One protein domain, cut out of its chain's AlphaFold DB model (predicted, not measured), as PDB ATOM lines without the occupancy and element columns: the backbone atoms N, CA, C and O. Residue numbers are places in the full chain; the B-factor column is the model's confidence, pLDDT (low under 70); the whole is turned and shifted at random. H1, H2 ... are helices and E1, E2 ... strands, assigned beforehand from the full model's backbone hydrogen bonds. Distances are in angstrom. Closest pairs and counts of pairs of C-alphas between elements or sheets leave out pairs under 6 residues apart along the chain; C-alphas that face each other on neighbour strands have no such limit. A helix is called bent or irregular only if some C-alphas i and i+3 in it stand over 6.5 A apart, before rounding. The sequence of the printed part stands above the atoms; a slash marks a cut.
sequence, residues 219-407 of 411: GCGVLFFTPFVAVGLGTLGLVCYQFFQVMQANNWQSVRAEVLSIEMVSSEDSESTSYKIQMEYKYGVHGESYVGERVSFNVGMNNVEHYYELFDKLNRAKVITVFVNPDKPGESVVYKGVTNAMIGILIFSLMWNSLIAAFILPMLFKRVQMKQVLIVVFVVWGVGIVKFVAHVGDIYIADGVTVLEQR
ATOM      1  N   GLY A 219     -33.382  67.184 -27.185       61.84
ATOM      2  CA  GLY A 219     -32.423  66.981 -26.092       61.84
ATOM      3  C   GLY A 219     -32.938  66.043 -24.993       61.84
ATOM      4  O   GLY A 219     -32.226  65.127 -24.588       61.84
ATOM      5  N   CYS A 220     -34.193  66.199 -24.565       70.69
ATOM      6  CA  CYS A 220     -34.838  65.310 -23.595       70.69
ATOM      7  C   CYS A 220     -35.045  63.896 -24.154       70.69
ATOM      8  O   CYS A 220     -34.853  62.924 -23.428       70.69
ATOM      9  N   GLY A 221     -35.396  63.768 -25.439       66.88
ATOM     10  CA  GLY A 221     -35.496  62.469 -26.107       66.88
ATOM     11  C   GLY A 221     -34.155  61.732 -26.140       66.88
ATOM     12  O   GLY A 221     -34.083  60.565 -25.767       66.88
ATOM     13  N   VAL A 222     -33.069  62.418 -26.505       72.12
ATOM     14  CA  VAL A 222     -31.715  61.836 -26.519       72.12
ATOM     15  C   VAL A 222     -31.262  61.430 -25.111       72.12
ATOM     16  O   VAL A 222     -30.745  60.325 -24.931       72.12
ATOM     17  N   LEU A 223     -31.507  62.265 -24.096       77.25
ATOM     18  CA  LEU A 223     -31.213  61.927 -22.697       77.25
ATOM     19  C   LEU A 223     -31.998  60.700 -22.223       77.25
ATOM     20  O   LEU A 223     -31.430  59.825 -21.573       77.25
ATOM     21  N   PHE A 224     -33.272  60.588 -22.606       83.56
ATOM     22  CA  PHE A 224     -34.094  59.425 -22.282       83.56
ATOM     23  C   PHE A 224     -33.529  58.129 -22.878       83.56
ATOM     24  O   PHE A 224     -33.476  57.114 -22.189       83.56
ATOM     25  N   PHE A 225     -33.056  58.155 -24.129       84.88
ATOM     26  CA  PHE A 225     -32.476  56.971 -24.774       84.88
ATOM     27  C   PHE A 225     -31.042  56.651 -24.331       84.88
ATOM     28  O   PHE A 225     -30.569  55.542 -24.571       84.88
ATOM     29  N   THR A 226     -30.351  57.574 -23.657       85.88
ATOM     30  CA  THR A 226     -28.947  57.412 -23.237       85.88
ATOM     31  C   THR A 226     -28.678  56.126 -22.439       85.88
ATOM     32  O   THR A 226     -27.790  55.376 -22.850       85.88
ATOM     33  N   PRO A 227     -29.417  55.787 -21.360       87.25
ATOM     34  CA  PRO A 227     -29.185  54.531 -20.640       87.25
ATOM     35  C   PRO A 227     -29.410  53.291 -21.520       87.25
ATOM     36  O   PRO A 227     -28.657  52.326 -21.428       87.25
ATOM     37  N   PHE A 228     -30.385  53.324 -22.432       88.62
ATOM     38  CA  PHE A 228     -30.678  52.203 -23.334       88.62
ATOM     39  C   PHE A 228     -29.576  52.000 -24.382       88.62
ATOM     40  O   PHE A 228     -29.200  50.862 -24.675       88.62
ATOM     41  N   VAL A 229     -29.023  53.098 -24.911       90.88
ATOM     42  CA  VAL A 229     -27.846  53.075 -25.791       90.88
ATOM     43  C   VAL A 229     -26.628  52.548 -25.035       90.88
ATOM     44  O   VAL A 229     -25.902  51.719 -25.575       90.88
ATOM     45  N   ALA A 230     -26.421  52.965 -23.783       90.94
ATOM     46  CA  ALA A 230     -25.310  52.481 -22.967       90.94
ATOM     47  C   ALA A 230     -25.373  50.960 -22.751       90.94
ATOM     48  O   ALA A 230     -24.358  50.284 -22.900       90.94
ATOM     49  N   VAL A 231     -26.562  50.401 -22.491       89.81
ATOM     50  CA  VAL A 231     -26.764  48.941 -22.407       89.81
ATOM     51  C   VAL A 231     -26.472  48.258 -23.748       89.81
ATOM     52  O   VAL A 231     -25.773  47.243 -23.795       89.81
ATOM     53  N   GLY A 232     -26.962  48.824 -24.853       90.00
ATOM     54  CA  GLY A 232     -26.730  48.282 -26.193       90.00
ATOM     55  C   GLY A 232     -25.253  48.255 -26.580       90.00
ATOM     56  O   GLY A 232     -24.753  47.224 -27.027       90.00
ATOM     57  N   LEU A 233     -24.537  49.358 -26.366       94.31
ATOM     58  CA  LEU A 233     -23.107  49.455 -26.656       94.31
ATOM     59  C   LEU A 233     -22.262  48.652 -25.664       94.31
ATOM     60  O   LEU A 233     -21.265  48.058 -26.063       94.31
ATOM     61  N   GLY A 234     -22.664  48.597 -24.393       93.00
ATOM     62  CA  GLY A 234     -21.984  47.814 -23.365       93.00
ATOM     63  C   GLY A 234     -22.030  46.319 -23.668       93.00
ATOM     64  O   GLY A 234     -20.988  45.669 -23.704       93.00
ATOM     65  N   THR A 235     -23.214  45.781 -23.974       89.25
ATOM     66  CA  THR A 235     -23.358  44.368 -24.377       89.25
ATOM     67  C   THR A 235     -22.603  44.059 -25.668       89.25
ATOM     68  O   THR A 235     -21.945  43.022 -25.745       89.25
ATOM     69  N   LEU A 236     -22.620  44.976 -26.647       94.25
ATOM     70  CA  LEU A 236     -21.865  44.824 -27.892       94.25
ATOM     71  C   LEU A 236     -20.350  44.803 -27.636       94.25
ATOM     72  O   LEU A 236     -19.639  43.948 -28.155       94.25
ATOM     73  N   GLY A 237     -19.854  45.716 -26.801       94.81
ATOM     74  CA  GLY A 237     -18.444  45.777 -26.424       94.81
ATOM     75  C   GLY A 237     -17.984  44.522 -25.682       94.81
ATOM     76  O   GLY A 237     -16.930  43.975 -26.006       94.81
ATOM     77  N   LEU A 238     -18.796  44.027 -24.742       91.12
ATOM     78  CA  LEU A 238     -18.520  42.791 -24.002       91.12
ATOM     79  C   LEU A 238     -18.387  41.586 -24.938       91.12
ATOM     80  O   LEU A 238     -17.415  40.837 -24.834       91.12
ATOM     81  N   VAL A 239     -19.323  41.412 -25.875       91.62
ATOM     82  CA  VAL A 239     -19.267  40.275 -26.801       91.62
ATOM     83  C   VAL A 239     -18.130  40.421 -27.814       91.62
ATOM     84  O   VAL A 239     -17.414  39.456 -28.072       91.62
ATOM     85  N   CYS A 240     -17.864  41.629 -28.325       94.19
ATOM     86  CA  CYS A 240     -16.703  41.875 -29.185       94.19
ATOM     87  C   CYS A 240     -15.382  41.532 -28.479       94.19
ATOM     88  O   CYS A 240     -14.493  40.946 -29.099       94.19
ATOM     89  N   TYR A 241     -15.264  41.836 -27.183       93.25
ATOM     90  CA  TYR A 241     -14.100  41.457 -26.387       93.25
ATOM     91  C   TYR A 241     -13.947  39.931 -26.268       93.25
ATOM     92  O   TYR A 241     -12.845  39.413 -26.440       93.25
ATOM     93  N   GLN A 242     -15.038  39.188 -26.065       90.50
ATOM     94  CA  GLN A 242     -15.007  37.718 -26.037       90.50
ATOM     95  C   GLN A 242     -14.554  37.118 -27.376       90.50
ATOM     96  O   GLN A 242     -13.695  36.238 -27.401       90.50
ATOM     97  N   PHE A 243     -15.074  37.627 -28.499       92.38
ATOM     98  CA  PHE A 243     -14.619  37.207 -29.830       92.38
ATOM     99  C   PHE A 243     -13.131  37.506 -30.041       92.38
ATOM    100  O   PHE A 243     -12.407  36.679 -30.597       92.38
ATOM    101  N   PHE A 244     -12.645  38.645 -29.545       93.12
ATOM    102  CA  PHE A 244     -11.221  38.967 -29.575       93.12
ATOM    103  C   PHE A 244     -10.377  37.983 -28.741       93.12
ATOM    104  O   PHE A 244      -9.293  37.589 -29.172       93.12
ATOM    105  N   GLN A 245     -10.872  37.524 -27.588       91.56
ATOM    106  CA  GLN A 245     -10.204  36.477 -26.802       91.56
ATOM    107  C   GLN A 245     -10.145  35.141 -27.554       91.56
ATOM    108  O   GLN A 245      -9.075  34.543 -27.626       91.56
ATOM    109  N   VAL A 246     -11.245  34.718 -28.187       92.50
ATOM    110  CA  VAL A 246     -11.281  33.515 -29.044       92.50
ATOM    111  C   VAL A 246     -10.255  33.615 -30.177       92.50
ATOM    112  O   VAL A 246      -9.501  32.674 -30.421       92.50
ATOM    113  N   MET A 247     -10.170  34.772 -30.840       92.88
ATOM    114  CA  MET A 247      -9.194  34.995 -31.911       92.88
ATOM    115  C   MET A 247      -7.747  34.892 -31.419       92.88
ATOM    116  O   MET A 247      -6.929  34.260 -32.089       92.88
ATOM    117  N   GLN A 248      -7.428  35.469 -30.256       91.62
ATOM    118  CA  GLN A 248      -6.097  35.345 -29.645       91.62
ATOM    119  C   GLN A 248      -5.791  33.899 -29.236       91.62
ATOM    120  O   GLN A 248      -4.669  33.421 -29.415       91.62
ATOM    121  N   ALA A 249      -6.801  33.180 -28.749       92.44
ATOM    122  CA  ALA A 249      -6.663  31.809 -28.286       92.44
ATOM    123  C   ALA A 249      -6.343  30.800 -29.397       92.44
ATOM    124  O   ALA A 249      -5.885  29.688 -29.118       92.44
ATOM    125  N   ASN A 250      -6.512  31.168 -30.670       90.06
ATOM    126  CA  ASN A 250      -6.128  30.311 -31.792       90.06
ATOM    127  C   ASN A 250      -4.663  29.855 -31.704       90.06
ATOM    128  O   ASN A 250      -4.398  28.676 -31.940       90.06
ATOM    129  N   ASN A 251      -3.763  30.733 -31.249       90.06
ATOM    130  CA  ASN A 251      -2.333  30.448 -31.096       90.06
ATOM    131  C   ASN A 251      -1.950  29.900 -29.710       90.06
ATOM    132  O   ASN A 251      -0.768  29.708 -29.436       90.06
ATOM    133  N   TRP A 252      -2.919  29.666 -28.821       95.31
ATOM    134  CA  TRP A 252      -2.638  29.129 -27.489       95.31
ATOM    135  C   TRP A 252      -2.179  27.677 -27.549       95.31
ATOM    136  O   TRP A 252      -2.692  26.876 -28.341       95.31
ATOM    137  N   GLN A 253      -1.234  27.345 -26.672       94.81
ATOM    138  CA  GLN A 253      -0.614  26.031 -26.602       94.81
ATOM    139  C   GLN A 253      -1.544  25.032 -25.905       94.81
ATOM    140  O   GLN A 253      -2.106  25.325 -24.852       94.81
ATOM    141  N   SER A 254      -1.665  23.831 -26.471       96.00
ATOM    142  CA  SER A 254      -2.374  22.712 -25.846       96.00
ATOM    143  C   SER A 254      -1.499  22.039 -24.787       96.00
ATOM    144  O   SER A 254      -0.382  21.609 -25.086       96.00
ATOM    145  N   VAL A 255      -2.010  21.913 -23.563       96.12
ATOM    146  CA  VAL A 255      -1.310  21.324 -22.413       96.12
ATOM    147  C   VAL A 255      -2.212  20.295 -21.726       96.12
ATOM    148  O   VAL A 255      -3.436  20.424 -21.710       96.12
ATOM    149  N   ARG A 256      -1.605  19.247 -21.163       97.00
ATOM    150  CA  ARG A 256      -2.286  18.249 -20.328       97.00
ATOM    151  C   ARG A 256      -2.623  18.862 -18.963       97.00
ATOM    152  O   ARG A 256      -1.724  19.376 -18.300       97.00
ATOM    153  N   ALA A 257      -3.877  18.755 -18.529       97.06
ATOM    154  CA  ALA A 257      -4.325  19.199 -17.210       97.06
ATOM    155  C   ALA A 257      -5.058  18.090 -16.453       97.06
ATOM    156  O   ALA A 257      -5.816  17.321 -17.043       97.06
ATOM    157  N   GLU A 258      -4.847  18.033 -15.144       97.06
ATOM    158  CA  GLU A 258      -5.558  17.151 -14.221       97.06
ATOM    159  C   GLU A 258      -6.801  17.859 -13.678       97.06
ATOM    160  O   GLU A 258      -6.721  19.008 -13.242       97.06
ATOM    161  N   VAL A 259      -7.949  17.186 -13.718       96.06
ATOM    162  CA  VAL A 259      -9.211  17.721 -13.193       96.06
ATOM    163  C   VAL A 259      -9.206  17.587 -11.672       96.06
ATOM    164  O   VAL A 259      -9.212  16.469 -11.159       96.06
ATOM    165  N   LEU A 260      -9.224  18.716 -10.958       95.00
ATOM    166  CA  LEU A 260      -9.232  18.749  -9.492       95.00
ATOM    167  C   LEU A 260     -10.652  18.612  -8.945       95.00
ATOM    168  O   LEU A 260     -10.925  17.750  -8.114       95.00
ATOM    169  N   SER A 261     -11.564  19.446  -9.438       92.94
ATOM    170  CA  SER A 261     -12.958  19.484  -9.003       92.94
ATOM    171  C   SER A 261     -13.859  19.879 -10.166       92.94
ATOM    172  O   SER A 261     -13.445  20.553 -11.114       92.94
ATOM    173  N   ILE A 262     -15.102  19.411 -10.118       89.81
ATOM    174  CA  ILE A 262     -16.147  19.848 -11.031       89.81
ATOM    175  C   ILE A 262     -17.494  19.746 -10.335       89.81
ATOM    176  O   ILE A 262     -17.849  18.708  -9.783       89.81
ATOM    177  N   GLU A 263     -18.242  20.835 -10.381       88.12
ATOM    178  CA  GLU A 263     -19.536  20.964  -9.738       88.12
ATOM    179  C   GLU A 263     -20.520  21.630 -10.692       88.12
ATOM    180  O   GLU A 263     -20.175  22.508 -11.491       88.12
ATOM    181  N   MET A 264     -21.772  21.199 -10.605       82.81
ATOM    182  CA  MET A 264     -22.880  21.866 -11.262       82.81
ATOM    183  C   MET A 264     -23.618  22.685 -10.213       82.81
ATOM    184  O   MET A 264     -24.246  22.135  -9.314       82.81
ATOM    185  N   VAL A 265     -23.539  24.004 -10.338       81.50
ATOM    186  CA  VAL A 265     -24.221  24.938  -9.447       81.50
ATOM    187  C   VAL A 265     -25.502  25.389 -10.121       81.50
ATOM    188  O   VAL A 265     -25.464  25.964 -11.211       81.50
ATOM    189  N   SER A 266     -26.637  25.123  -9.480       74.81
ATOM    190  CA  SER A 266     -27.908  25.728  -9.852       74.81
ATOM    191  C   SER A 266     -28.090  27.059  -9.125       74.81
ATOM    192  O   SER A 266     -27.670  27.246  -7.984       74.81
ATOM    193  N   SER A 267     -28.704  28.017  -9.800       65.19
ATOM    194  CA  SER A 267     -29.224  29.240  -9.200       65.19
ATOM    195  C   SER A 267     -30.723  29.249  -9.453       65.19
ATOM    196  O   SER A 267     -31.155  29.332 -10.602       65.19
ATOM    197  N   GLU A 268     -31.495  29.062  -8.385       55.75
ATOM    198  CA  GLU A 268     -32.950  29.186  -8.409       55.75
ATOM    199  C   GLU A 268     -33.325  30.641  -8.146       55.75
ATOM    200  O   GLU A 268     -33.083  31.160  -7.057       55.75
ATOM    201  N   ASP A 269     -33.937  31.277  -9.139       46.44
ATOM    202  CA  ASP A 269     -34.764  32.461  -8.928       46.44
ATOM    203  C   ASP A 269     -36.238  32.055  -9.015       46.44
ATOM    204  O   ASP A 269     -36.575  31.014  -9.585       46.44
ATOM    205  N   SER A 270     -37.135  32.888  -8.479       42.97
ATOM    206  CA  SER A 270     -38.575  32.610  -8.315       42.97
ATOM    207  C   SER A 270     -39.326  32.159  -9.580       42.97
ATOM    208  O   SER A 270     -40.484  31.760  -9.484       42.97
ATOM    209  N   GLU A 271     -38.704  32.245 -10.759       47.28
ATOM    210  CA  GLU A 271     -39.311  31.946 -12.056       47.28
ATOM    211  C   GLU A 271     -38.414  31.099 -12.995       47.28
ATOM    212  O   GLU A 271     -38.898  30.675 -14.045       47.28
ATOM    213  N   SER A 272     -37.142  30.812 -12.656       42.62
ATOM    214  CA  SER A 272     -36.281  29.916 -13.461       42.62
ATOM    215  C   SER A 272     -35.072  29.352 -12.694       42.62
ATOM    216  O   SER A 272     -34.519  30.010 -11.814       42.62
ATOM    217  N   THR A 273     -34.628  28.146 -13.070       56.97
ATOM    218  CA  THR A 273     -33.381  27.531 -12.583       56.97
ATOM    219  C   THR A 273     -32.297  27.676 -13.650       56.97
ATOM    220  O   THR A 273     -32.395  27.080 -14.724       56.97
ATOM    221  N   SER A 274     -31.253  28.455 -13.365       60.03
ATOM    222  CA  SER A 274     -30.054  28.541 -14.213       60.03
ATOM    223  C   SER A 274     -28.996  27.553 -13.728       60.03
ATOM    224  O   SER A 274     -28.824  27.383 -12.525       60.03
ATOM    225  N   TYR A 275     -28.266  26.917 -14.644       69.56
ATOM    226  CA  TYR A 275     -27.211  25.953 -14.314       69.56
ATOM    227  C   TYR A 275     -25.856  26.472 -14.774       69.56
ATOM    228  O   TYR A 275     -25.727  26.987 -15.882       69.56
ATOM    229  N   LYS A 276     -24.835  26.306 -13.934       74.75
ATOM    230  CA  LYS A 276     -23.455  26.715 -14.190       74.75
ATOM    231  C   LYS A 276     -22.507  25.572 -13.852       74.75
ATOM    232  O   LYS A 276     -22.544  25.045 -12.748       74.75
ATOM    233  N   ILE A 277     -21.598  25.246 -14.770       81.81
ATOM    234  CA  ILE A 277     -20.458  24.374 -14.465       81.81
ATOM    235  C   ILE A 277     -19.365  25.226 -13.813       81.81
ATOM    236  O   ILE A 277     -18.954  26.250 -14.376       81.81
ATOM    237  N   GLN A 278     -18.925  24.807 -12.631       87.62
ATOM    238  CA  GLN A 278     -17.718  25.283 -11.961       87.62
ATOM    239  C   GLN A 278     -16.701  24.149 -11.988       87.62
ATOM    240  O   GLN A 278     -17.043  23.001 -11.725       87.62
ATOM    241  N   MET A 279     -15.474  24.445 -12.388       89.06
ATOM    242  CA  MET A 279     -14.438  23.444 -12.592       89.06
ATOM    243  C   MET A 279     -13.116  24.023 -12.132       89.06
ATOM    244  O   MET A 279     -12.849  25.181 -12.426       89.06
ATOM    245  N   GLU A 280     -12.274  23.205 -11.514       94.75
ATOM    246  CA  GLU A 280     -10.869  23.523 -11.285       94.75
ATOM    247  C   GLU A 280      -9.991  22.434 -11.892       94.75
ATOM    248  O   GLU A 280     -10.268  21.234 -11.790       94.75
ATOM    249  N   TYR A 281      -8.906  22.848 -12.533       96.19
ATOM    250  CA  TYR A 281      -7.924  21.943 -13.112       96.19
ATOM    251  C   TYR A 281      -6.509  22.465 -12.900       96.19
ATOM    252  O   TYR A 281      -6.259  23.672 -12.892       96.19
ATOM    253  N   LYS A 282      -5.563  21.540 -12.760       97.31
ATOM    254  CA  LYS A 282      -4.146  21.829 -12.558       97.31
ATOM    255  C   LYS A 282      -3.357  21.494 -13.809       97.31
ATOM    256  O   LYS A 282      -3.501  20.409 -14.365       97.31
ATOM    257  N   TYR A 283      -2.489  22.399 -14.229       97.00
ATOM    258  CA  TYR A 283      -1.609  22.196 -15.376       97.00
ATOM    259  C   TYR A 283      -0.201  22.699 -15.072       97.00
ATOM    260  O   TYR A 283       0.026  23.419 -14.096       97.00
ATOM    261  N   GLY A 284       0.764  22.253 -15.875       95.06
ATOM    262  CA  GLY A 284       2.169  22.615 -15.734       95.06
ATOM    263  C   GLY A 284       2.701  23.271 -17.000       95.06
ATOM    264  O   GLY A 284       2.502  22.741 -18.092       95.06
ATOM    265  N   VAL A 285       3.397  24.396 -16.855       94.25
ATOM    266  CA  VAL A 285       4.040  25.117 -17.962       94.25
ATOM    267  C   VAL A 285       5.441  25.515 -17.514       94.25
ATOM    268  O   VAL A 285       5.607  26.094 -16.448       94.25
ATOM    269  N   HIS A 286       6.466  25.163 -18.297       89.38
ATOM    270  CA  HIS A 286       7.876  25.456 -17.987       89.38
ATOM    271  C   HIS A 286       8.343  25.026 -16.575       89.38
ATOM    272  O   HIS A 286       9.229  25.645 -15.998       89.38
ATOM    273  N   GLY A 287       7.772  23.952 -16.015       88.06
ATOM    274  CA  GLY A 287       8.125  23.444 -14.679       88.06
ATOM    275  C   GLY A 287       7.394  24.122 -13.515       88.06
ATOM    276  O   GLY A 287       7.517  23.662 -12.383       88.06
ATOM    277  N   GLU A 288       6.587  25.150 -13.782       93.56
ATOM    278  CA  GLU A 288       5.685  25.765 -12.808       93.56
ATOM    279  C   GLU A 288       4.275  25.190 -12.931       93.56
ATOM    280  O   GLU A 288       3.844  24.788 -14.015       93.56
ATOM    281  N   SER A 289       3.547  25.143 -11.814       94.69
ATOM    282  CA  SER A 289       2.178  24.635 -11.782       94.69
ATOM    283  C   SER A 289       1.172  25.758 -11.586       94.69
ATOM    284  O   SER A 289       1.334  26.603 -10.710       94.69
ATOM    285  N   TYR A 290       0.109  25.708 -12.380       96.62
ATOM    286  CA  TYR A 290      -0.972  26.679 -12.413       96.62
ATOM    287  C   TYR A 290      -2.312  25.977 -12.184       96.62
ATOM    288  O   TYR A 290      -2.463  24.784 -12.472       96.62
ATOM    289  N   VAL A 291      -3.284  26.730 -11.673       96.38
ATOM    290  CA  VAL A 291      -4.673  26.288 -11.509       96.38
ATOM    291  C   VAL A 291      -5.554  27.168 -12.381       96.38
ATOM    292  O   VAL A 291      -5.435  28.392 -12.352       96.38
ATOM    293  N   GLY A 292      -6.405  26.539 -13.184       93.88
ATOM    294  CA  GLY A 292      -7.366  27.213 -14.043       93.88
ATOM    295  C   GLY A 292      -8.791  26.809 -13.695       93.88
ATOM    296  O   GLY A 292      -9.039  25.683 -13.271       93.88
ATOM    297  N   GLU A 293      -9.722  27.736 -13.912       92.69
ATOM    298  CA  GLU A 293     -11.146  27.556 -13.585       92.69
ATOM    299  C   GLU A 293     -12.083  27.702 -14.799       92.69
ATOM    300  O   GLU A 293     -13.281  27.415 -14.761       92.69
ATOM    301  N   ARG A 294     -11.552  28.196 -15.921       89.88
ATOM    302  CA  ARG A 294     -12.366  28.600 -17.068       89.88
ATOM    303  C   ARG A 294     -12.615  27.442 -18.019       89.88
ATOM    304  O   ARG A 294     -11.680  26.899 -18.609       89.88
ATOM    305  N   VAL A 295     -13.892  27.151 -18.253       88.81
ATOM    306  CA  VAL A 295     -14.327  26.232 -19.314       88.81
ATOM    307  C   VAL A 295     -14.268  26.910 -20.686       88.81
ATOM    308  O   VAL A 295     -13.797  26.305 -21.637       88.81
ATOM    309  N   SER A 296     -14.701  28.168 -20.801       88.62
ATOM    310  CA  SER A 296     -14.656  28.971 -22.037       88.62
ATOM    311  C   SER A 296     -14.539  30.468 -21.713       88.62
ATOM    312  O   SER A 296     -14.552  30.844 -20.540       88.62
ATOM    313  N   PHE A 297     -14.444  31.340 -22.724       86.25
ATOM    314  CA  PHE A 297     -14.330  32.802 -22.547       86.25
ATOM    315  C   PHE A 297     -15.643  33.522 -22.170       86.25
ATOM    316  O   PHE A 297     -15.702  34.751 -22.179       86.25
ATOM    317  N   ASN A 298     -16.712  32.794 -21.843       74.94
ATOM    318  CA  ASN A 298     -17.997  33.405 -21.500       74.94
ATOM    319  C   ASN A 298     -17.916  34.215 -20.192       74.94
ATOM    320  O   ASN A 298     -17.333  33.781 -19.201       74.94
ATOM    321  N   VAL A 299     -18.546  35.394 -20.185       51.94
ATOM    322  CA  VAL A 299     -18.695  36.267 -19.011       51.94
ATOM    323  C   VAL A 299     -20.139  36.174 -18.526       51.94
ATOM    324  O   VAL A 299     -21.063  36.438 -19.289       51.94
ATOM    325  N   GLY A 300     -20.337  35.818 -17.256       43.44
ATOM    326  CA  GLY A 300     -21.586  36.065 -16.521       43.44
ATOM    327  C   GLY A 300     -22.767  35.123 -16.778       43.44
ATOM    328  O   GLY A 300     -23.621  35.015 -15.909       43.44
ATOM    329  N   MET A 301     -22.810  34.389 -17.891       39.66
ATOM    330  CA  MET A 301     -23.868  33.408 -18.174       39.66
ATOM    331  C   MET A 301     -23.232  32.081 -18.576       39.66
ATOM    332  O   MET A 301     -22.954  31.829 -19.746       39.66
ATOM    333  N   ASN A 302     -23.013  31.204 -17.598       45.44
ATOM    334  CA  ASN A 302     -22.636  29.813 -17.853       45.44
ATOM    335  C   ASN A 302     -23.870  28.956 -18.177       45.44
ATOM    336  O   ASN A 302     -23.871  27.773 -17.858       45.44
ATOM    337  N   ASN A 303     -24.880  29.529 -18.845       47.50
ATOM    338  CA  ASN A 303     -25.960  28.776 -19.476       47.50
ATOM    339  C   ASN A 303     -25.369  28.065 -20.694       47.50
ATOM    340  O   ASN A 303     -25.513  28.491 -21.839       47.50
ATOM    341  N   VAL A 304     -24.593  27.019 -20.423       51.25
ATOM    342  CA  VAL A 304     -24.158  26.071 -21.434       51.25
ATOM    343  C   VAL A 304     -25.425  25.333 -21.839       51.25
ATOM    344  O   VAL A 304     -25.907  24.493 -21.094       51.25
ATOM    345  N   GLU A 305     -26.021  25.663 -22.981       53.03
ATOM    346  CA  GLU A 305     -26.975  24.741 -23.601       53.03
ATOM    347  C   GLU A 305     -26.285  23.373 -23.716       53.03
ATOM    348  O   GLU A 305     -25.120  23.300 -24.107       53.03
ATOM    349  N   HIS A 306     -26.965  22.309 -23.281       65.12
ATOM    350  CA  HIS A 306     -26.380  20.971 -23.085       65.12
ATOM    351  C   HIS A 306     -25.345  20.866 -21.943       65.12
ATOM    352  O   HIS A 306     -24.425  20.046 -21.985       65.12
ATOM    353  N   TYR A 307     -25.513  21.653 -20.870       71.62
ATOM    354  CA  TYR A 307     -24.673  21.609 -19.663       71.62
ATOM    355  C   TYR A 307     -24.545  20.206 -19.056       71.62
ATOM    356  O   TYR A 307     -23.472  19.867 -18.565       71.62
ATOM    357  N   TYR A 308     -25.591  19.374 -19.122       77.25
ATOM    358  CA  TYR A 308     -25.531  17.993 -18.635       77.25
ATOM    359  C   TYR A 308     -24.520  17.139 -19.401       77.25
ATOM    360  O   TYR A 308     -23.728  16.449 -18.773       77.25
ATOM    361  N   GLU A 309     -24.499  17.209 -20.734       82.38
ATOM    362  CA  GLU A 309     -23.586  16.412 -21.565       82.38
ATOM    363  C   GLU A 309     -22.129  16.835 -21.351       82.38
ATOM    364  O   GLU A 309     -21.239  15.996 -21.192       82.38
ATOM    365  N   LEU A 310     -21.886  18.149 -21.288       85.44
ATOM    366  CA  LEU A 310     -20.556  18.682 -21.004       85.44
ATOM    367  C   LEU A 310     -20.097  18.320 -19.586       85.44
ATOM    368  O   LEU A 310     -18.957  17.891 -19.408       85.44
ATOM    369  N   PHE A 311     -20.972  18.478 -18.589       87.81
ATOM    370  CA  PHE A 311     -20.676  18.120 -17.205       87.81
ATOM    371  C   PHE A 311     -20.375  16.629 -17.076       87.81
ATOM    372  O   PHE A 311     -19.349  16.271 -16.516       87.81
ATOM    373  N   ASP A 312     -21.212  15.764 -17.640       87.56
ATOM    374  CA  ASP A 312     -21.042  14.311 -17.599       87.56
ATOM    375  C   ASP A 312     -19.728  13.873 -18.274       87.56
ATOM    376  O   ASP A 312     -18.966  13.065 -17.730       87.56
ATOM    377  N   LYS A 313     -19.388  14.480 -19.420       88.75
ATOM    378  CA  LYS A 313     -18.107  14.251 -20.105       88.75
ATOM    379  C   LYS A 313     -16.905  14.675 -19.255       88.75
ATOM    380  O   LYS A 313     -15.927  13.930 -19.186       88.75
ATOM    381  N   LEU A 314     -16.961  15.847 -18.625       90.00
ATOM    382  CA  LEU A 314     -15.867  16.373 -17.804       90.00
ATOM    383  C   LEU A 314     -15.770  15.696 -16.428       90.00
ATOM    384  O   LEU A 314     -14.669  15.506 -15.925       90.00
ATOM    385  N   ASN A 315     -16.887  15.277 -15.834       91.44
ATOM    386  CA  ASN A 315     -16.921  14.616 -14.528       91.44
ATOM    387  C   ASN A 315     -16.336  13.200 -14.570       91.44
ATOM    388  O   ASN A 315     -15.743  12.732 -13.598       91.44
ATOM    389  N   ARG A 316     -16.432  12.526 -15.720       92.00
ATOM    390  CA  ARG A 316     -15.715  11.267 -15.962       92.00
ATOM    391  C   ARG A 316     -14.254  11.467 -16.353       92.00
ATOM    392  O   ARG A 316     -13.528  10.484 -16.438       92.00
ATOM    393  N   ALA A 317     -13.803  12.691 -16.616       93.00
ATOM    394  CA  ALA A 317     -12.425  12.948 -17.005       93.00
ATOM    395  C   ALA A 317     -11.520  13.064 -15.771       93.00
ATOM    396  O   ALA A 317     -11.807  13.792 -14.822       93.00
ATOM    397  N   LYS A 318     -10.390  12.362 -15.804       94.50
ATOM    398  CA  LYS A 318      -9.278  12.561 -14.868       94.50
ATOM    399  C   LYS A 318      -8.286  13.566 -15.438       94.50
ATOM    400  O   LYS A 318      -7.788  14.433 -14.727       94.50
ATOM    401  N   VAL A 319      -8.041  13.473 -16.744       95.88
ATOM    402  CA  VAL A 319      -7.104  14.339 -17.453       95.88
ATOM    403  C   VAL A 319      -7.720  14.844 -18.748       95.88
ATOM    404  O   VAL A 319      -8.251  14.068 -19.544       95.88
ATOM    405  N   ILE A 320      -7.599  16.147 -18.975       96.56
ATOM    406  CA  ILE A 320      -8.132  16.860 -20.137       96.56
ATOM    407  C   ILE A 320      -7.035  17.651 -20.852       96.56
ATOM    408  O   ILE A 320      -5.949  17.882 -20.316       96.56
ATOM    409  N   THR A 321      -7.327  18.072 -22.078       96.69
ATOM    410  CA  THR A 321      -6.533  19.094 -22.771       96.69
ATOM    411  C   THR A 321      -7.060  20.477 -22.410       96.69
ATOM    412  O   THR A 321      -8.264  20.715 -22.491       96.69
ATOM    413  N   VAL A 322      -6.159  21.387 -22.049       96.38
ATOM    414  CA  VAL A 322      -6.454  22.810 -21.846       96.38
ATOM    415  C   VAL A 322      -5.575  23.650 -22.756       96.38
ATOM    416  O   VAL A 322      -4.469  23.248 -23.120       96.38
ATOM    417  N   PHE A 323      -6.067  24.821 -23.132       96.62
ATOM    418  CA  PHE A 323      -5.337  25.784 -23.942       96.62
ATOM    419  C   PHE A 323      -4.816  26.888 -23.038       96.62
ATOM    420  O   PHE A 323      -5.604  27.509 -22.324       96.62
ATOM    421  N   VAL A 324      -3.510  27.125 -23.076       96.62
ATOM    422  CA  VAL A 324      -2.825  28.095 -22.215       96.62
ATOM    423  C   VAL A 324      -2.246  29.222 -23.058       96.62
ATOM    424  O   VAL A 324      -1.656  28.980 -24.117       96.62
ATOM    425  N   ASN A 325      -2.403  30.451 -22.577       95.12
ATOM    426  CA  ASN A 325      -1.789  31.622 -23.176       95.12
ATOM    427  C   ASN A 325      -0.253  31.549 -23.023       95.12
ATOM    428  O   ASN A 325       0.238  31.586 -21.891       95.12
ATOM    429  N   PRO A 326       0.526  31.463 -24.120       91.81
ATOM    430  CA  PRO A 326       1.982  31.348 -24.038       91.81
ATOM    431  C   PRO A 326       2.643  32.594 -23.436       91.81
ATOM    432  O   PRO A 326       3.668  32.475 -22.769       91.81
ATOM    433  N   ASP A 327       2.038  33.772 -23.619       92.31
ATOM    434  CA  ASP A 327       2.560  35.040 -23.099       92.31
ATOM    435  C   ASP A 327       2.186  35.258 -21.623       92.31
ATOM    436  O   ASP A 327       2.831  36.033 -20.913       92.31
ATOM    437  N   LYS A 328       1.127  34.587 -21.150       93.25
ATOM    438  CA  LYS A 328       0.632  34.656 -19.769       93.25
ATOM    439  C   LYS A 328       0.174  33.273 -19.290       93.25
ATOM    440  O   LYS A 328      -1.024  33.000 -19.308       93.25
ATOM    441  N   PRO A 329       1.088  32.424 -18.789       92.38
ATOM    442  CA  PRO A 329       0.782  31.034 -18.449       92.38
ATOM    443  C   PRO A 329      -0.318  30.819 -17.401       92.38
ATOM    444  O   PRO A 329      -0.837  29.719 -17.322       92.38
ATOM    445  N   GLY A 330      -0.693  31.839 -16.622       92.50
ATOM    446  CA  GLY A 330      -1.835  31.771 -15.702       92.50
ATOM    447  C   GLY A 330      -3.211  31.899 -16.373       92.50
ATOM    448  O   GLY A 330      -4.230  31.705 -15.714       92.50
ATOM    449  N   GLU A 331      -3.277  32.239 -17.663       93.50
ATOM    450  CA  GLU A 331      -4.524  32.293 -18.425       93.50
ATOM    451  C   GLU A 331      -4.727  30.994 -19.213       93.50
ATOM    452  O   GLU A 331      -3.972  30.679 -20.133       93.50
ATOM    453  N   SER A 332      -5.793  30.263 -18.887       94.88
ATOM    454  CA  SER A 332      -6.141  29.008 -19.552       94.88
ATOM    455  C   SER A 332      -7.641  28.859 -19.781       94.88
ATOM    456  O   SER A 332      -8.452  29.429 -19.047       94.88
ATOM    457  N   VAL A 333      -8.015  28.071 -20.791       94.19
ATOM    458  CA  VAL A 333      -9.402  27.659 -21.060       94.19
ATOM    459  C   VAL A 333      -9.470  26.200 -21.509       94.19
ATOM    460  O   VAL A 333      -8.582  25.721 -22.213       94.19
ATOM    461  N   VAL A 334     -10.546  25.494 -21.154       93.38
ATOM    462  CA  VAL A 334     -10.798  24.123 -21.645       93.38
ATOM    463  C   VAL A 334     -11.242  24.135 -23.114       93.38
ATOM    464  O   VAL A 334     -10.755  23.354 -23.926       93.38
ATOM    465  N   TYR A 335     -12.136  25.055 -23.475       91.44
ATOM    466  CA  TYR A 335     -12.659  25.246 -24.823       91.44
ATOM    467  C   TYR A 335     -12.401  26.679 -25.292       91.44
ATOM    468  O   TYR A 335     -12.900  27.644 -24.709       91.44
ATOM    469  N   LYS A 336     -11.623  26.815 -26.370       91.69
ATOM    470  CA  LYS A 336     -11.200  28.110 -26.922       91.69
ATOM    471  C   LYS A 336     -12.061  28.645 -28.074       91.69
ATOM    472  O   LYS A 336     -11.723  29.680 -28.635       91.69
ATOM    473  N   GLY A 337     -13.122  27.933 -28.460       89.56
ATOM    474  CA  GLY A 337     -13.981  28.294 -29.592       89.56
ATOM    475  C   GLY A 337     -15.115  29.262 -29.243       89.56
ATOM    476  O   GLY A 337     -15.309  29.645 -28.089       89.56
ATOM    477  N   VAL A 338     -15.885  29.636 -30.268       89.06
ATOM    478  CA  VAL A 338     -17.122  30.423 -30.127       89.06
ATOM    479  C   VAL A 338     -18.195  29.569 -29.455       89.06
ATOM    480  O   VAL A 338     -18.330  28.392 -29.770       89.06
ATOM    481  N   THR A 339     -18.977  30.153 -28.550       85.56
ATOM    482  CA  THR A 339     -20.061  29.450 -27.845       85.56
ATOM    483  C   THR A 339     -21.438  30.002 -28.229       85.56
ATOM    484  O   THR A 339     -21.554  31.148 -28.675       85.56
ATOM    485  N   ASN A 340     -22.504  29.226 -27.993       81.25
ATOM    486  CA  ASN A 340     -23.882  29.699 -28.183       81.25
ATOM    487  C   ASN A 340     -24.203  30.929 -27.327       81.25
ATOM    488  O   ASN A 340     -24.887  31.827 -27.803       81.25
ATOM    489  N   ALA A 341     -23.662  31.025 -26.109       81.81
ATOM    490  CA  ALA A 341     -23.868  32.191 -25.250       81.81
ATOM    491  C   ALA A 341     -23.308  33.479 -25.881       81.81
ATOM    492  O   ALA A 341     -23.980  34.510 -25.865       81.81
ATOM    493  N   MET A 342     -22.123  33.419 -26.505       86.88
ATOM    494  CA  MET A 342     -21.560  34.563 -27.242       86.88
ATOM    495  C   MET A 342     -22.456  34.956 -28.419       86.88
ATOM    496  O   MET A 342     -22.750  36.135 -28.610       86.88
ATOM    497  N   ILE A 343     -22.922  33.974 -29.196       86.81
ATOM    498  CA  ILE A 343     -23.823  34.213 -30.333       86.81
ATOM    499  C   ILE A 343     -25.152  34.810 -29.847       86.81
ATOM    500  O   ILE A 343     -25.644  35.768 -30.440       86.81
ATOM    501  N   GLY A 344     -25.703  34.298 -28.748       84.94
ATOM    502  CA  GLY A 344     -26.938  34.782 -28.138       84.94
ATOM    503  C   GLY A 344     -26.828  36.234 -27.681       84.94
ATOM    504  O   GLY A 344     -27.672  37.050 -28.051       84.94
ATOM    505  N   ILE A 345     -25.758  36.590 -26.958       87.44
ATOM    506  CA  ILE A 345     -25.502  37.977 -26.534       87.44
ATOM    507  C   ILE A 345     -25.280  38.886 -27.749       87.44
ATOM    508  O   ILE A 345     -25.791  40.006 -27.767       87.44
ATOM    509  N   LEU A 346     -24.574  38.420 -28.787       91.25
ATOM    510  CA  LEU A 346     -24.383  39.180 -30.025       91.25
ATOM    511  C   LEU A 346     -25.720  39.473 -30.712       91.25
ATOM    512  O   LEU A 346     -25.995  40.623 -31.045       91.25
ATOM    513  N   ILE A 347     -26.564  38.458 -30.897       90.25
ATOM    514  CA  ILE A 347     -27.882  38.610 -31.521       90.25
ATOM    515  C   ILE A 347     -28.765  39.535 -30.690       90.25
ATOM    516  O   ILE A 347     -29.340  40.474 -31.241       90.25
ATOM    517  N   PHE A 348     -28.831  39.313 -29.375       88.50
ATOM    518  CA  PHE A 348     -29.548  40.191 -28.456       88.50
ATOM    519  C   PHE A 348     -29.079  41.640 -28.615       88.50
ATOM    520  O   PHE A 348     -29.896  42.543 -28.803       88.50
ATOM    521  N   SER A 349     -27.763  41.858 -28.620       92.31
ATOM    522  CA  SER A 349     -27.178  43.184 -28.767       92.31
ATOM    523  C   SER A 349     -27.537  43.816 -30.116       92.31
ATOM    524  O   SER A 349     -27.952  44.974 -30.157       92.31
ATOM    525  N   LEU A 350     -27.473  43.076 -31.224       94.19
ATOM    526  CA  LEU A 350     -27.863  43.580 -32.547       94.19
ATOM    527  C   LEU A 350     -29.364  43.914 -32.625       94.19
ATOM    528  O   LEU A 350     -29.743  44.972 -33.139       94.19
ATOM    529  N   MET A 351     -30.229  43.054 -32.085       92.19
ATOM    530  CA  MET A 351     -31.677  43.283 -32.038       92.19
ATOM    531  C   MET A 351     -32.025  44.506 -31.188       92.19
ATOM    532  O   MET A 351     -32.801  45.357 -31.624       92.19
ATOM    533  N   TRP A 352     -31.399  44.637 -30.020       93.12
ATOM    534  CA  TRP A 352     -31.577  45.774 -29.127       93.12
ATOM    535  C   TRP A 352     -31.085  47.082 -29.758       93.12
ATOM    536  O   TRP A 352     -31.837  48.051 -29.847       93.12
ATOM    537  N   ASN A 353     -29.852  47.109 -30.275       93.25
ATOM    538  CA  ASN A 353     -29.289  48.301 -30.912       93.25
ATOM    539  C   ASN A 353     -30.078  48.710 -32.164       93.25
ATOM    540  O   ASN A 353     -30.304  49.901 -32.368       93.25
ATOM    541  N   SER A 354     -30.547  47.755 -32.980       92.38
ATOM    542  CA  SER A 354     -31.383  48.071 -34.150       92.38
ATOM    543  C   SER A 354     -32.734  48.674 -33.755       92.38
ATOM    544  O   SER A 354     -33.179  49.632 -34.390       92.38
ATOM    545  N   LEU A 355     -33.351  48.187 -32.673       90.88
ATOM    546  CA  LEU A 355     -34.585  48.755 -32.133       90.88
ATOM    547  C   LEU A 355     -34.369  50.199 -31.666       90.88
ATOM    548  O   LEU A 355     -35.120  51.087 -32.060       90.88
ATOM    549  N   ILE A 356     -33.321  50.455 -30.880       90.75
ATOM    550  CA  ILE A 356     -33.002  51.807 -30.396       90.75
ATOM    551  C   ILE A 356     -32.652  52.745 -31.560       90.75
ATOM    552  O   ILE A 356     -33.151  53.873 -31.626       90.75
ATOM    553  N   ALA A 357     -31.871  52.269 -32.532       88.44
ATOM    554  CA  ALA A 357     -31.555  53.022 -33.742       88.44
ATOM    555  C   ALA A 357     -32.818  53.413 -34.524       88.44
ATOM    556  O   ALA A 357     -32.852  54.493 -35.117       88.44
ATOM    557  N   ALA A 358     -33.877  52.599 -34.478       87.25
ATOM    558  CA  ALA A 358     -35.127  52.910 -35.155       87.25
ATOM    559  C   ALA A 358     -35.871  54.117 -34.581       87.25
ATOM    560  O   ALA A 358     -36.581  54.802 -35.319       87.25
ATOM    561  N   PHE A 359     -35.673  54.411 -33.296       84.75
ATOM    562  CA  PHE A 359     -36.198  55.618 -32.664       84.75
ATOM    563  C   PHE A 359     -35.266  56.818 -32.860       84.75
ATOM    564  O   PHE A 359     -35.746  57.924 -33.100       84.75
ATOM    565  N   ILE A 360     -33.945  56.612 -32.802       85.00
ATOM    566  CA  ILE A 360     -32.955  57.700 -32.818       85.00
ATOM    567  C   ILE A 360     -32.659  58.217 -34.235       85.00
ATOM    568  O   ILE A 360     -32.649  59.428 -34.458       85.00
ATOM    569  N   LEU A 361     -32.415  57.333 -35.210       83.94
ATOM    570  CA  LEU A 361     -31.981  57.736 -36.557       83.94
ATOM    571  C   LEU A 361     -32.944  58.709 -37.258       83.94
ATOM    572  O   LEU A 361     -32.458  59.689 -37.822       83.94
ATOM    573  N   PRO A 362     -34.277  58.529 -37.204       78.81
ATOM    574  CA  PRO A 362     -35.222  59.471 -37.808       78.81
ATOM    575  C   PRO A 362     -35.257  60.830 -37.096       78.81
ATOM    576  O   PRO A 362     -35.587  61.837 -37.718       78.81
ATOM    577  N   MET A 363     -34.924  60.867 -35.798       76.31
ATOM    578  CA  MET A 363     -34.834  62.113 -35.027       76.31
ATOM    579  C   MET A 363     -33.560  62.896 -35.360       76.31
ATOM    580  O   MET A 363     -33.598  64.123 -35.411       76.31
ATOM    581  N   LEU A 364     -32.441  62.199 -35.590       79.38
ATOM    582  CA  LEU A 364     -31.144  62.821 -35.879       79.38
ATOM    583  C   LEU A 364     -30.954  63.167 -37.362       79.38
ATOM    584  O   LEU A 364     -30.317  64.167 -37.687       79.38
ATOM    585  N   PHE A 365     -31.505  62.359 -38.269       79.88
ATOM    586  CA  PHE A 365     -31.252  62.469 -39.703       79.88
ATOM    587  C   PHE A 365     -32.557  62.618 -40.487       79.88
ATOM    588  O   PHE A 365     -33.214  61.637 -40.828       79.88
ATOM    589  N   LYS A 366     -32.881  63.855 -40.892       71.12
ATOM    590  CA  LYS A 366     -34.065  64.172 -41.720       71.12
ATOM    591  C   LYS A 366     -34.145  63.391 -43.046       71.12
ATOM    592  O   LYS A 366     -35.224  63.255 -43.610       71.12
ATOM    593  N   ARG A 367     -33.014  62.887 -43.561       74.69
ATOM    594  CA  ARG A 367     -32.936  62.127 -44.825       74.69
ATOM    595  C   ARG A 367     -33.245  60.633 -44.674       74.69
ATOM    596  O   ARG A 367     -33.436  59.960 -45.684       74.69
ATOM    597  N   VAL A 368     -33.282  60.104 -43.449       73.56
ATOM    598  CA  VAL A 368     -33.518  58.676 -43.208       73.56
ATOM    599  C   VAL A 368     -35.012  58.382 -43.301       73.56
ATOM    600  O   VAL A 368     -35.820  58.892 -42.526       73.56
ATOM    601  N   GLN A 369     -35.399  57.533 -44.255       74.56
ATOM    602  CA  GLN A 369     -36.791  57.118 -44.400       74.56
ATOM    603  C   GLN A 369     -37.135  56.008 -43.398       74.56
ATOM    604  O   GLN A 369     -36.491  54.958 -43.392       74.56
ATOM    605  N   MET A 370     -38.224  56.172 -42.635       71.88
ATOM    606  CA  MET A 370     -38.706  55.162 -41.670       71.88
ATOM    607  C   MET A 370     -38.859  53.759 -42.264       71.88
ATOM    608  O   MET A 370     -38.621  52.768 -41.584       71.88
ATOM    609  N   LYS A 371     -39.231  53.654 -43.544       70.56
ATOM    610  CA  LYS A 371     -39.371  52.359 -44.222       70.56
ATOM    611  C   LYS A 371     -38.049  51.590 -44.284       70.56
ATOM    612  O   LYS A 371     -38.050  50.392 -44.049       70.56
ATOM    613  N   GLN A 372     -36.937  52.269 -44.571       75.06
ATOM    614  CA  GLN A 372     -35.613  51.639 -44.656       75.06
ATOM    615  C   GLN A 372     -35.158  51.144 -43.283       75.06
ATOM    616  O   GLN A 372     -34.699  50.014 -43.150       75.06
ATOM    617  N   VAL A 373     -35.367  51.971 -42.258       78.50
ATOM    618  CA  VAL A 373     -35.082  51.630 -40.861       78.50
ATOM    619  C   VAL A 373     -35.853  50.382 -40.437       78.50
ATOM    620  O   VAL A 373     -35.260  49.438 -39.924       78.50
ATOM    621  N   LEU A 374     -37.161  50.341 -40.704       78.56
ATOM    622  CA  LEU A 374     -37.993  49.190 -40.359       78.56
ATOM    623  C   LEU A 374     -37.546  47.920 -41.087       78.56
ATOM    624  O   LEU A 374     -37.493  46.872 -40.454       78.56
ATOM    625  N   ILE A 375     -37.181  47.998 -42.372       78.88
ATOM    626  CA  ILE A 375     -36.658  46.839 -43.115       78.88
ATOM    627  C   ILE A 375     -35.420  46.266 -42.417       78.88
ATOM    628  O   ILE A 375     -35.360  45.059 -42.195       78.88
ATOM    629  N   VAL A 376     -34.463  47.113 -42.028       81.88
ATOM    630  CA  VAL A 376     -33.249  46.666 -41.324       81.88
ATOM    631  C   VAL A 376     -33.602  45.995 -39.998       81.88
ATOM    632  O   VAL A 376     -33.114  44.899 -39.729       81.88
ATOM    633  N   VAL A 377     -34.484  46.604 -39.199       86.06
ATOM    634  CA  VAL A 377     -34.945  46.017 -37.931       86.06
ATOM    635  C   VAL A 377     -35.587  44.652 -38.169       86.06
ATOM    636  O   VAL A 377     -35.202  43.684 -37.522       86.06
ATOM    637  N   PHE A 378     -36.508  44.533 -39.129       82.38
ATOM    638  CA  PHE A 378     -37.169  43.262 -39.428       82.38
ATOM    639  C   PHE A 378     -36.193  42.179 -39.888       82.38
ATOM    640  O   PHE A 378     -36.354  41.028 -39.493       82.38
ATOM    641  N   VAL A 379     -35.172  42.524 -40.677       85.62
ATOM    642  CA  VAL A 379     -34.139  41.564 -41.095       85.62
ATOM    643  C   VAL A 379     -33.316  41.095 -39.894       85.62
ATOM    644  O   VAL A 379     -33.174  39.890 -39.698       85.62
ATOM    645  N   VAL A 380     -32.823  42.020 -39.063       90.44
ATOM    646  CA  VAL A 380     -32.031  41.685 -37.863       90.44
ATOM    647  C   VAL A 380     -32.837  40.807 -36.905       90.44
ATOM    648  O   VAL A 380     -32.345  39.782 -36.436       90.44
ATOM    649  N   TRP A 381     -34.093  41.174 -36.656       91.19
ATOM    650  CA  TRP A 381     -34.988  40.415 -35.788       91.19
ATOM    651  C   TRP A 381     -35.366  39.063 -36.388       91.19
ATOM    652  O   TRP A 381     -35.391  38.075 -35.662       91.19
ATOM    653  N   GLY A 382     -35.602  38.990 -37.697       82.06
ATOM    654  CA  GLY A 382     -35.869  37.732 -38.393       82.06
ATOM    655  C   GLY A 382     -34.714  36.745 -38.245       82.06
ATOM    656  O   GLY A 382     -34.941  35.597 -37.871       82.06
ATOM    657  N   VAL A 383     -33.473  37.198 -38.452       84.25
ATOM    658  CA  VAL A 383     -32.271  36.368 -38.255       84.25
ATOM    659  C   VAL A 383     -32.152  35.906 -36.802       84.25
ATOM    660  O   VAL A 383     -31.923  34.722 -36.555       84.25
ATOM    661  N   GLY A 384     -32.350  36.815 -35.843       80.50
ATOM    662  CA  GLY A 384     -32.278  36.478 -34.423       80.50
ATOM    663  C   GLY A 384     -33.328  35.452 -34.000       80.50
ATOM    664  O   GLY A 384     -32.991  34.444 -33.383       80.50
ATOM    665  N   ILE A 385     -34.585  35.656 -34.401       81.06
ATOM    666  CA  ILE A 385     -35.690  34.731 -34.115       81.06
ATOM    667  C   ILE A 385     -35.427  33.364 -34.743       81.06
ATOM    668  O   ILE A 385     -35.617  32.354 -34.076       81.06
ATOM    669  N   VAL A 386     -34.962  33.308 -35.995       79.62
ATOM    670  CA  VAL A 386     -34.634  32.031 -36.647       79.62
ATOM    671  C   VAL A 386     -33.557  31.283 -35.863       79.62
ATOM    672  O   VAL A 386     -33.714  30.087 -35.644       79.62
ATOM    673  N   LYS A 387     -32.507  31.958 -35.380       79.56
ATOM    674  CA  LYS A 387     -31.481  31.303 -34.557       79.56
ATOM    675  C   LYS A 387     -32.065  30.725 -33.263       79.56
ATOM    676  O   LYS A 387     -31.817  29.560 -32.983       79.56
ATOM    677  N   PHE A 388     -32.858  31.501 -32.522       72.12
ATOM    678  CA  PHE A 388     -33.427  31.055 -31.242       72.12
ATOM    679  C   PHE A 388     -34.520  29.990 -31.383       72.12
ATOM    680  O   PHE A 388     -34.626  29.122 -30.530       72.12
ATOM    681  N   VAL A 389     -35.349  30.058 -32.427       72.19
ATOM    682  CA  VAL A 389     -36.481  29.132 -32.608       72.19
ATOM    683  C   VAL A 389     -36.052  27.856 -33.318       72.19
ATOM    684  O   VAL A 389     -36.497  26.769 -32.965       72.19
ATOM    685  N   ALA A 390     -35.223  27.980 -34.353       70.81
ATOM    686  CA  ALA A 390     -34.842  26.845 -35.183       70.81
ATOM    687  C   ALA A 390     -33.514  26.203 -34.754       70.81
ATOM    688  O   ALA A 390     -33.102  25.241 -35.398       70.81
ATOM    689  N   HIS A 391     -32.846  26.720 -33.710       69.88
ATOM    690  CA  HIS A 391     -31.595  26.164 -33.172       69.88
ATOM    691  C   HIS A 391     -30.519  25.936 -34.259       69.88
ATOM    692  O   HIS A 391     -29.715  25.004 -34.230       69.88
ATOM    693  N   VAL A 392     -30.524  26.786 -35.297       69.69
ATOM    694  CA  VAL A 392     -29.688  26.592 -36.490       69.69
ATOM    695  C   VAL A 392     -28.232  26.886 -36.149       69.69
ATOM    696  O   VAL A 392     -27.886  28.015 -35.798       69.69
ATOM    697  N   GLY A 393     -27.361  25.886 -36.294       69.88
ATOM    698  CA  GLY A 393     -25.923  26.026 -36.049       69.88
ATOM    699  C   GLY A 393     -25.575  26.156 -34.566       69.88
ATOM    700  O   GLY A 393     -24.750  26.997 -34.208       69.88
ATOM    701  N   ASP A 394     -26.270  25.425 -33.695       76.44
ATOM    702  CA  ASP A 394     -25.897  25.313 -32.283       76.44
ATOM    703  C   ASP A 394     -24.530  24.634 -32.139       76.44
ATOM    704  O   ASP A 394     -24.198  23.682 -32.848       76.44
ATOM    705  N   ILE A 395     -23.710  25.182 -31.246       78.31
ATOM    706  CA  ILE A 395     -22.345  24.740 -30.993       78.31
ATOM    707  C   ILE A 395     -22.319  23.958 -29.685       78.31
ATOM    708  O   ILE A 395     -22.529  24.512 -28.604       78.31
ATOM    709  N   TYR A 396     -21.968  22.680 -29.786       80.50
ATOM    710  CA  TYR A 396     -21.830  21.783 -28.650       80.50
ATOM    711  C   TYR A 396     -20.402  21.847 -28.113       80.50
ATOM    712  O   TYR A 396     -19.467  21.295 -28.691       80.50
ATOM    713  N   ILE A 397     -20.215  22.527 -26.978       81.56
ATOM    714  CA  ILE A 397     -18.893  22.645 -26.337       81.56
ATOM    715  C   ILE A 397     -18.328  21.258 -26.007       81.56
ATOM    716  O   ILE A 397     -17.124  21.045 -26.144       81.56
ATOM    717  N   ALA A 398     -19.192  20.311 -25.622       81.00
ATOM    718  CA  ALA A 398     -18.806  18.938 -25.319       81.00
ATOM    719  C   ALA A 398     -17.977  18.309 -26.448       81.00
ATOM    720  O   ALA A 398     -16.951  17.701 -26.153       81.00
ATOM    721  N   ASP A 399     -18.329  18.523 -27.717       82.12
ATOM    722  CA  ASP A 399     -17.606  17.964 -28.868       82.12
ATOM    723  C   ASP A 399     -16.197  18.546 -29.025       82.12
ATOM    724  O   ASP A 399     -15.275  17.855 -29.457       82.12
ATOM    725  N   GLY A 400     -16.004  19.799 -28.613       83.25
ATOM    726  CA  GLY A 400     -14.717  20.487 -28.670       83.25
ATOM    727  C   GLY A 400     -13.752  20.154 -27.530       83.25
ATOM    728  O   GLY A 400     -12.593  20.563 -27.587       83.25
ATOM    729  N   VAL A 401     -14.201  19.441 -26.494       88.06
ATOM    730  CA  VAL A 401     -13.361  19.061 -25.349       88.06
ATOM    731  C   VAL A 401     -12.661  17.726 -25.598       88.06
ATOM    732  O   VAL A 401     -13.303  16.701 -25.849       88.06
ATOM    733  N   THR A 402     -11.337  17.709 -25.434       91.94
ATOM    734  CA  THR A 402     -10.515  16.494 -25.529       91.94
ATOM    735  C   THR A 402     -10.195  15.934 -24.143       91.94
ATOM    736  O   THR A 402      -9.479  16.556 -23.356       91.94
ATOM    737  N   VAL A 403     -10.700  14.730 -23.862       93.56
ATOM    738  CA  VAL A 403     -10.382  13.952 -22.655       93.56
ATOM    739  C   VAL A 403      -9.229  13.005 -22.979       93.56
ATOM    740  O   VAL A 403      -9.295  12.272 -23.964       93.56
ATOM    741  N   LEU A 404      -8.174  13.044 -22.169       93.75
ATOM    742  CA  LEU A 404      -6.970  12.226 -22.338       93.75
ATOM    743  C   LEU A 404      -7.006  10.962 -21.468       93.75
ATOM    744  O   LEU A 404      -6.474   9.934 -21.868       93.75
ATOM    745  N   GLU A 405      -7.625  11.040 -20.289       94.25
ATOM    746  CA  GLU A 405      -7.749   9.929 -19.339       94.25
ATOM    747  C   GLU A 405      -9.086  10.045 -18.602       94.25
ATOM    748  O   GLU A 405      -9.455  11.138 -18.158       94.25
ATOM    749  N   GLN A 406      -9.814   8.935 -18.478       92.50
ATOM    750  CA  GLN A 406     -11.041   8.869 -17.682       92.50
ATOM    751  C   GLN A 406     -10.717   8.488 -16.232       92.50
ATOM    752  O   GLN A 406      -9.679   7.891 -15.959       92.50
ATOM    753  N   ARG A 407     -11.585   8.867 -15.291       89.69
ATOM    754  CA  ARG A 407     -11.544   8.343 -13.922       89.69
ATOM    755  C   ARG A 407     -11.913   6.862 -13.974       89.69
ATOM    756  O   ARG A 407     -12.851   6.499 -14.683       89.69
TER     757      ARG A 407
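This is residues 219 to 407 of the 411 residues of an uncharacterized protein of Chryseolinea flava (UniProt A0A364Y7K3). Look for two parts set end to end: a five-stranded, strongly twisted antiparallel sheet that curls round the short helix H2, and a row of three long helices, H1, H3 and H4, with H3 in the middle. The long hairpin of E1 and E2 makes most of the sheet, and its tip, residues 268 to 273, sticks out free. The printed part has 189 residues, with five named helices and five named strands in the order H1 E1 E2 E3 H2 E4 H3 H4 H5 E5; the sheet's order is E3 E2 E1 E4 E5, and the class is mixed, helices and strands. The whole is loose, with a radius of gyration of the C-alphas of 20.5 A, and elongated, spanning 64 by 37 by 29 A.

Start in the sheet with E1, residues 253 to 269, which bends by 92 degrees at residue 256. E2, residues 272 to 285, forms a hairpin with it; find N 263 and O 278 at 2.8 A. E3, residues 288 to 292, is an edge strand and forms a hairpin with E2, with N 283 and O 290 at 3.0 A; E1, E2 and E3 are a meander, each strand the antiparallel neighbour of the one before. E4, residues 317 to 324, is antiparallel to E1, with N 255 and O 322 at 2.8 A. E5, residues 403 to 406, is the other edge strand, antiparallel to E4, with N 404 and O 319 at 2.8 A. H2, residues 307 to 315, is on the sheet, and the C-alphas of Ile 262 and Asn 315, the closest of E1 and H2, are 6.3 A apart. H5, residues 397 to 400, touches H2, closest at the C-alphas of Leu 310 and Ala 398, 4.7 A. Now turn to H3, residues 340 to 364, which touches H1, residues 219 to 249, at a shallow tilt of 31 degrees, opposite ways, closest at the C-alphas of Gly 232 and Asn 353, 5.4 A. H4, residues 370 to 390, forms a helical hairpin with H3, at a shallow tilt of 14 degrees; the closest C-alphas, of Ser 354 and Val 377, are 5.6 A apart. H1 and H4 are apart. Each O i to N i+4 pair is within hydrogen-bond range in H2 and H4, against 25 of 27 in H1 and 18 of 21 in H3; H5 is too short for such a pair.

Find C-alpha 219 at (-32.423, 66.981, -26.092); from there H1 runs 43.7 A to C-alpha 249. H1 is irregular, with C-alphas 224 and 227 7.1 A apart, and H3, 34.8 A long, is only just irregular, with C-alphas 359 and 362 6.50 A apart. H4 measures 29.3 A, E1 39.0 A and E2 40.9 A. E5 ends at C-alpha 406, (-11.041, 8.869, -17.682).

The C-alphas farthest apart, those of Lys 366 and Arg 407, are 66.3 A apart. The printed part has no cut, and its long links are E3 to H2 and E4 to H3. The mean pLDDT of the printed part is 84.0; look for values under 70 at residues 219, 221, 267 to 275, 299 to 306 and 391 to 393.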